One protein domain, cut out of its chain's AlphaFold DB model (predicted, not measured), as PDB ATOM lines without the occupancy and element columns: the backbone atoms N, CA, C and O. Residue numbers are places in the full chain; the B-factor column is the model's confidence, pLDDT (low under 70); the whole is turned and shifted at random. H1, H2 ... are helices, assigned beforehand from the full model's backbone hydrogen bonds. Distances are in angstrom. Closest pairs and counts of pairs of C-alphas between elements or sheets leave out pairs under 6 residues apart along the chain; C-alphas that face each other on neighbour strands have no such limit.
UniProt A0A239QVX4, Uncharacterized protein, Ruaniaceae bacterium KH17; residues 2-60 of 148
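Overview. This is residues 2 to 60 of the 148 residues of an uncharacterized protein of Ruaniaceae bacterium KH17 (UniProt A0A239QVX4). There is little regular structure: H2 and the short H3 pack together at one end of a flat, loose chain, and a long loop bearing H1 reaches away from them and folds back, its tip, residues 21 to 27, sticking out. The printed part has 59 residues with three named helices, H1, H2, H3 in chain order, and no named strand; the class is all helix, with 20 residues in named elements. The radius of gyration of the C-alphas is 14.0 A, and the spans are 43 by 25 by 12 A.

Along the chain. H2, residues 36 to 45, is 14.3 A long from C-alpha 36 at (206.116, 206.129, 211.132). H3, residues 56 to 60, measures 6.0 A and ends at C-alpha 60 at (198.861, 218.248, 222.744). H1, residues 18 to 22, measures 6.5 A.

Arrangement. H2 and H3 touch, the closest C-alphas being those of Ile 45 and Pro 56, 5.2 A apart. H1 is apart from H2 and H3. In H1, H2 and H3 every O i to N i+4 pair is within hydrogen-bond range.

Size, cuts and confidence. The C-alphas farthest apart, of Gly 24 and Asp 58, are 43.1 A apart. The printed part has no cut. The H1 to H2 link is long, 13 residues. No printed residue is under 70 in pLDDT.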
ATOM      1  N   ARG A   2     182.401 214.684 217.211       84.50
ATOM      2  CA  ARG A   2     182.692 213.555 216.303       84.50
ATOM      3  C   ARG A   2     184.143 213.640 215.802       84.50
ATOM      4  O   ARG A   2     184.440 214.568 215.048       84.50
ATOM      5  N   PRO A   3     185.041 212.727 216.214       89.62
ATOM      6  CA  PRO A   3     186.390 212.657 215.667       89.62
ATOM      7  C   PRO A   3     186.369 212.270 214.185       89.62
ATOM      8  O   PRO A   3     185.474 211.559 213.731       89.62
ATOM      9  N   MET A   4     187.375 212.732 213.455       92.88
ATOM     10  CA  MET A   4     187.670 212.388 212.075       92.88
ATOM     11  C   MET A   4     188.560 211.153 212.022       92.88
ATOM     12  O   MET A   4     189.547 211.029 212.750       92.88
ATOM     13  N   THR A   5     188.232 210.261 211.102       92.31
ATOM     14  CA  THR A   5     189.103 209.161 210.688       92.31
ATOM     15  C   THR A   5     190.303 209.671 209.874       92.31
ATOM     16  O   THR A   5     190.299 210.795 209.360       92.31
ATOM     17  N   LEU A   6     191.325 208.828 209.673       92.62
ATOM     18  CA  LEU A   6     192.424 209.136 208.738       92.62
ATOM     19  C   LEU A   6     191.910 209.367 207.306       92.62
ATOM     20  O   LEU A   6     192.434 210.206 206.583       92.62
ATOM     21  N   SER A   7     190.834 208.678 206.912       91.88
ATOM     22  CA  SER A   7     190.159 208.886 205.625       91.88
ATOM     23  C   SER A   7     189.489 210.259 205.527       91.88
ATOM     24  O   SER A   7     189.652 210.957 204.524       91.88
ATOM     25  N   GLU A   8     188.753 210.677 206.557       93.75
ATOM     26  CA  GLU A   8     188.101 211.994 206.588       93.75
ATOM     27  C   GLU A   8     189.122 213.138 206.674       93.75
ATOM     28  O   GLU A   8     188.892 214.194 206.095       93.75
ATOM     29  N   SER A   9     190.251 212.930 207.360       92.75
ATOM     30  CA  SER A   9     191.325 213.931 207.497       92.75
ATOM     31  C   SER A   9     192.313 213.960 206.325       92.75
ATOM     32  O   SER A   9     193.178 214.827 206.293       92.75
ATOM     33  N   GLY A  10     192.175 213.052 205.352       91.56
ATOM     34  CA  GLY A  10     193.003 213.022 204.141       91.56
ATOM     35  C   GLY A  10     194.360 212.327 204.292       91.56
ATOM     36  O   GLY A  10     195.183 212.423 203.393       91.56
ATOM     37  N   HIS A  11     194.586 211.602 205.389       92.12
ATOM     38  CA  HIS A  11     195.837 210.885 205.682       92.12
ATOM     39  C   HIS A  11     195.770 209.383 205.358       92.12
ATOM     40  O   HIS A  11     196.623 208.612 205.780       92.12
ATOM     41  N   SER A  12     194.725 208.934 204.664       91.69
ATOM     42  CA  SER A  12     194.580 207.556 204.194       91.69
ATOM     43  C   SER A  12     194.409 207.556 202.683       91.69
ATOM     44  O   SER A  12     193.681 208.398 202.154       91.69
ATOM     45  N   THR A  13     195.026 206.582 202.010       90.81
ATOM     46  CA  THR A  13     194.894 206.383 200.559       90.81
ATOM     47  C   THR A  13     193.492 205.920 200.158       90.81
ATOM     48  O   THR A  13     193.069 206.147 199.030       90.81
ATOM     49  N   LYS A  14     192.732 205.333 201.098       88.56
ATOM     50  CA  LYS A  14     191.384 204.763 200.886       88.56
ATOM     51  C   LYS A  14     191.340 203.640 199.842       88.56
ATOM     52  O   LYS A  14     190.266 203.326 199.345       88.56
ATOM     53  N   GLU A  15     192.484 203.033 199.537       89.62
ATOM     54  CA  GLU A  15     192.610 201.972 198.526       89.62
ATOM     55  C   GLU A  15     192.062 200.622 198.997       89.62
ATOM     56  O   GLU A  15     191.711 199.785 198.175       89.62
ATOM     57  N   VAL A  16     191.975 200.409 200.314       88.38
ATOM     58  CA  VAL A  16     191.418 199.187 200.905       88.38
ATOM     59  C   VAL A  16     190.121 199.501 201.637       88.38
ATOM     60  O   VAL A  16     190.072 200.375 202.507       88.38
ATOM     61  N   SER A  17     189.084 198.725 201.331       86.94
ATOM     62  CA  SER A  17     187.777 198.785 201.978       86.94
ATOM     63  C   SER A  17     187.489 197.504 202.756       86.94
ATOM     64  O   SER A  17     187.520 196.404 202.209       86.94
ATOM     65  N   LEU A  18     187.111 197.639 204.032       86.81
ATOM     66  CA  LEU A  18     186.639 196.500 204.833       86.81
ATOM     67  C   LEU A  18     185.401 195.836 204.222       86.81
ATOM     68  O   LEU A  18     185.249 194.626 204.325       86.81
ATOM     69  N   ARG A  19     184.524 196.615 203.576       87.62
ATOM     70  CA  ARG A  19     183.337 196.068 202.909       87.62
ATOM     71  C   ARG A  19     183.736 195.137 201.764       87.62
ATOM     72  O   ARG A  19     183.240 194.025 201.703       87.62
ATOM     73  N   GLU A  20     184.669 195.569 200.918       86.88
ATOM     74  CA  GLU A  20     185.130 194.787 199.758       86.88
ATOM     75  C   GLU A  20     185.832 193.491 200.182       86.88
ATOM     76  O   GLU A  20     185.646 192.458 199.540       86.88
ATOM     77  N   ILE A  21     186.557 193.522 201.312       87.00
ATOM     78  CA  ILE A  21     187.125 192.319 201.940       87.00
ATOM     79  C   ILE A  21     186.018 191.314 202.294       87.00
ATOM     80  O   ILE A  21     186.153 190.126 202.005       87.00
ATOM     81  N   PHE A  22     184.917 191.764 202.907       89.75
ATOM     82  CA  PHE A  22     183.808 190.877 203.285       89.75
ATOM     83  C   PHE A  22     182.955 190.418 202.100       89.75
ATOM     84  O   PHE A  22     182.420 189.311 202.137       89.75
ATOM     85  N   ASP A  23     182.874 191.222 201.043       89.25
ATOM     86  CA  ASP A  23     182.163 190.879 199.808       89.25
ATOM     87  C   ASP A  23     182.949 189.874 198.932       89.25
ATOM     88  O   ASP A  23     182.451 189.421 197.901       89.25
ATOM     89  N   GLY A  24     184.165 189.485 199.346       82.12
ATOM     90  CA  GLY A  24     184.981 188.463 198.682       82.12
ATOM     91  C   GLY A  24     185.599 188.927 197.362       82.12
ATOM     92  O   GLY A  24     185.893 188.108 196.488       82.12
ATOM     93  N   VAL A  25     185.764 190.241 197.190       71.44
ATOM     94  CA  VAL A  25     186.203 190.837 195.927       71.44
ATOM     95  C   VAL A  25     187.733 190.800 195.826       71.44
ATOM     96  O   VAL A  25     188.414 191.722 196.251       71.44
ATOM     97  N   GLY A  26     188.270 189.738 195.219       70.75
ATOM     98  CA  GLY A  26     189.646 189.688 194.695       70.75
ATOM     99  C   GLY A  26     190.789 189.746 195.721       70.75
ATOM    100  O   GLY A  26     190.594 189.606 196.926       70.75
ATOM    101  N   GLU A  27     192.018 189.903 195.215       76.88
ATOM    102  CA  GLU A  27     193.199 190.140 196.052       76.88
ATOM    103  C   GLU A  27     193.207 191.583 196.566       76.88
ATOM    104  O   GLU A  27     193.155 192.533 195.787       76.88
ATOM    105  N   VAL A  28     193.301 191.741 197.887       83.06
ATOM    106  CA  VAL A  28     193.352 193.044 198.557       83.06
ATOM    107  C   VAL A  28     194.799 193.365 198.908       83.06
ATOM    108  O   VAL A  28     195.393 192.720 199.771       83.06
ATOM    109  N   ALA A  29     195.359 194.377 198.249       84.81
ATOM    110  CA  ALA A  29     196.712 194.857 198.501       84.81
ATOM    111  C   ALA A  29     196.788 196.377 198.300       84.81
ATOM    112  O   ALA A  29     196.245 196.903 197.333       84.81
ATOM    113  N   ALA A  30     197.483 197.071 199.202       87.62
ATOM    114  CA  ALA A  30     197.779 198.497 199.088       87.62
ATOM    115  C   ALA A  30     199.079 198.832 199.821       87.62
ATOM    116  O   ALA A  30     199.508 198.096 200.716       87.62
ATOM    117  N   VAL A  31     199.684 199.958 199.455       88.88
ATOM    118  CA  VAL A  31     200.888 200.490 200.096       88.88
ATOM    119  C   VAL A  31     200.577 201.897 200.581       88.88
ATOM    120  O   VAL A  31     200.064 202.722 199.839       88.88
ATOM    121  N   SER A  32     200.875 202.161 201.850       89.75
ATOM    122  CA  SER A  32     200.757 203.494 202.428       89.75
ATOM    123  C   SER A  32     202.115 204.176 202.407       89.75
ATOM    124  O   SER A  32     203.075 203.633 202.951       89.75
ATOM    125  N   ASP A  33     202.158 205.395 201.877       90.94
ATOM    126  CA  ASP A  33     203.348 206.252 201.920       90.94
ATOM    127  C   ASP A  33     203.512 206.980 203.265       90.94
ATOM    128  O   ASP A  33     204.531 207.623 203.498       90.94
ATOM    129  N   VAL A  34     202.524 206.875 204.167       92.38
ATOM    130  CA  VAL A  34     202.597 207.470 205.510       92.38
ATOM    131  C   VAL A  34     203.730 206.827 206.299       92.38
ATOM    132  O   VAL A  34     203.710 205.628 206.595       92.38
ATOM    133  N   THR A  35     204.701 207.648 206.671       95.19
ATOM    134  CA  THR A  35     205.846 207.241 207.482       95.19
ATOM    135  C   THR A  35     205.455 207.020 208.944       95.19
ATOM    136  O   THR A  35     204.404 207.459 209.421       95.19
ATOM    137  N   LEU A  36     206.327 206.344 209.699       95.38
ATOM    138  CA  LEU A  36     206.116 206.129 211.132       95.38
ATOM    139  C   LEU A  36     206.022 207.454 211.906       95.38
ATOM    140  O   LEU A  36     205.176 207.580 212.789       95.38
ATOM    141  N   ASP A  37     206.855 208.433 211.554       96.38
ATOM    142  CA  ASP A  37     206.885 209.738 212.217       96.38
ATOM    143  C   ASP A  37     205.600 210.528 211.938       96.38
ATOM    144  O   ASP A  37     204.984 211.067 212.857       96.38
ATOM    145  N   GLU A  38     205.116 210.513 210.693       94.69
ATOM    146  CA  GLU A  38     203.836 211.138 210.340       94.69
ATOM    147  C   GLU A  38     202.662 210.469 211.060       94.69
ATOM    148  O   GLU A  38     201.758 211.154 211.547       94.69
ATOM    149  N   MET A  39     202.677 209.138 211.180       95.38
ATOM    150  CA  MET A  39     201.657 208.409 211.935       95.38
ATOM    151  C   MET A  39     201.696 208.766 213.426       95.38
ATOM    152  O   MET A  39     200.644 209.002 214.028       95.38
ATOM    153  N   ALA A  40     202.886 208.860 214.026       96.31
ATOM    154  CA  ALA A  40     203.049 209.294 215.411       96.31
ATOM    155  C   ALA A  40     202.508 210.719 215.623       96.31
ATOM    156  O   ALA A  40     201.780 210.966 216.591       96.31
ATOM    157  N   ASP A  41     202.766 211.625 214.680       96.25
ATOM    158  CA  ASP A  41     202.217 212.981 214.691       96.25
ATOM    159  C   ASP A  41     200.688 212.982 214.606       96.25
ATOM    160  O   ASP A  41     200.029 213.716 215.348       96.25
ATOM    161  N   ARG A  42     200.094 212.149 213.742       95.19
ATOM    162  CA  ARG A  42     198.628 212.032 213.647       95.19
ATOM    163  C   ARG A  42     198.013 211.496 214.937       95.19
ATOM    164  O   ARG A  42     196.987 212.018 215.372       95.19
ATOM    165  N   ILE A  43     198.643 210.514 215.582       93.44
ATOM    166  CA  ILE A  43     198.205 210.001 216.891       93.44
ATOM    167  C   ILE A  43     198.277 211.109 217.950       93.44
ATOM    168  O   ILE A  43     197.347 211.264 218.741       93.44
ATOM    169  N   ALA A  44     199.345 211.912 217.944       94.94
ATOM    170  CA  ALA A  44     199.511 213.017 218.881       94.94
ATOM    171  C   ALA A  44     198.516 214.169 218.641       94.94
ATOM    172  O   ALA A  44     198.080 214.799 219.605       94.94
ATOM    173  N   ILE A  45     198.138 214.450 217.393       95.69
ATOM    174  CA  ILE A  45     197.121 215.464 217.064       95.69
ATOM    175  C   ILE A  45     195.709 214.956 217.390       95.69
ATOM    176  O   ILE A  45     194.855 215.723 217.841       95.69
ATOM    177  N   GLY A  46     195.471 213.657 217.202       92.44
ATOM    178  CA  GLY A  46     194.175 213.022 217.398       92.44
ATOM    179  C   GLY A  46     193.185 213.326 216.269       92.44
ATOM    180  O   GLY A  46     193.514 213.916 215.242       92.44
ATOM    181  N   GLY A  47     191.934 212.905 216.455       92.44
ATOM    182  CA  GLY A  47     190.899 213.005 215.421       92.44
ATOM    183  C   GLY A  47     190.052 214.278 215.463       92.44
ATOM    184  O   GLY A  47     189.116 214.395 214.688       92.44
ATOM    185  N   TRP A  48     190.272 215.229 216.372       93.25
ATOM    186  CA  TRP A  48     189.358 216.376 216.478       93.25
ATOM    187  C   TRP A  48     189.526 217.318 215.267       93.25
ATOM    188  O   TRP A  48     190.646 217.790 215.047       93.25
ATOM    189  N   PRO A  49     188.450 217.646 214.509       93.25
ATOM    190  CA  PRO A  49     188.506 218.601 213.396       93.25
ATOM    191  C   PRO A  49     189.276 219.901 213.673       93.25
ATOM    192  O   PRO A  49     190.047 220.347 212.830       93.25
ATOM    193  N   ALA A  50     189.116 220.488 214.865       93.69
ATOM    194  CA  ALA A  50     189.751 221.754 215.231       93.69
ATOM    195  C   ALA A  50     191.284 221.661 215.368       93.69
ATOM    196  O   ALA A  50     191.960 222.684 215.317       93.69
ATOM    197  N   LEU A  51     191.833 220.452 215.533       95.56
ATOM    198  CA  LEU A  51     193.262 220.233 215.774       95.56
ATOM    199  C   LEU A  51     194.038 219.844 214.513       95.56
ATOM    200  O   LEU A  51     195.263 219.891 214.530       95.56
ATOM    201  N   GLN A  52     193.358 219.498 213.413       93.94
ATOM    202  CA  GLN A  52     194.002 218.918 212.224       93.94
ATOM    203  C   GLN A  52     195.033 219.847 211.553       93.94
ATOM    204  O   GLN A  52     195.912 219.368 210.844       93.94
ATOM    205  N   GLY A  53     194.940 221.164 211.779       93.25
ATOM    206  CA  GLY A  53     195.884 222.163 211.263       93.25
ATOM    207  C   GLY A  53     197.009 222.556 212.227       93.25
ATOM    208  O   GLY A  53     197.777 223.462 211.908       93.25
ATOM    209  N   LEU A  54     197.089 221.943 213.410       96.44
ATOM    210  CA  LEU A  54     198.067 222.299 214.440       96.44
ATOM    211  C   LEU A  54     199.318 221.422 214.376       96.44
ATOM    212  O   LEU A  54     199.293 220.294 213.885       96.44
ATOM    213  N   SER A  55     200.414 221.927 214.948       97.25
ATOM    214  CA  SER A  55     201.571 221.082 215.234       97.25
ATOM    215  C   SER A  55     201.218 220.046 216.318       97.25
ATOM    216  O   SER A  55     200.375 220.329 217.179       97.25
ATOM    217  N   PRO A  56     201.890 218.879 216.364       96.81
ATOM    218  CA  PRO A  56     201.687 217.892 217.428       96.81
ATOM    219  C   PRO A  56     201.843 218.491 218.830       96.81
ATOM    220  O   PRO A  56     201.073 218.185 219.738       96.81
ATOM    221  N   ARG A  57     202.809 219.404 219.005       97.44
ATOM    222  CA  ARG A  57     203.048 220.108 220.271       97.44
ATOM    223  C   ARG A  57     201.854 220.969 220.676       97.44
ATOM    224  O   ARG A  57     201.447 220.914 221.840       97.44
ATOM    225  N   ASP A  58     201.313 221.742 219.742       97.81
ATOM    226  CA  ASP A  58     200.212 222.669 220.010       97.81
ATOM    227  C   ASP A  58     198.901 221.918 220.237       97.81
ATOM    228  O   ASP A  58     198.196 222.210 221.202       97.81
ATOM    229  N   ALA A  59     198.620 220.885 219.435       96.94
ATOM    230  CA  ALA A  59     197.466 220.008 219.630       96.94
ATOM    231  C   ALA A  59     197.496 219.340 221.014       96.94
ATOM    232  O   ALA A  59     196.514 219.364 221.756       96.94
ATOM    233  N   GLN A  60     198.657 218.821 221.416       95.75
ATOM    234  CA  GLN A  60     198.861 218.248 222.744       95.75
ATOM    235  C   GLN A  60     198.717 219.287 223.864       95.75
ATOM    236  O   GLN A  60     198.212 218.967 224.941       95.75
TER     237      GLN A  60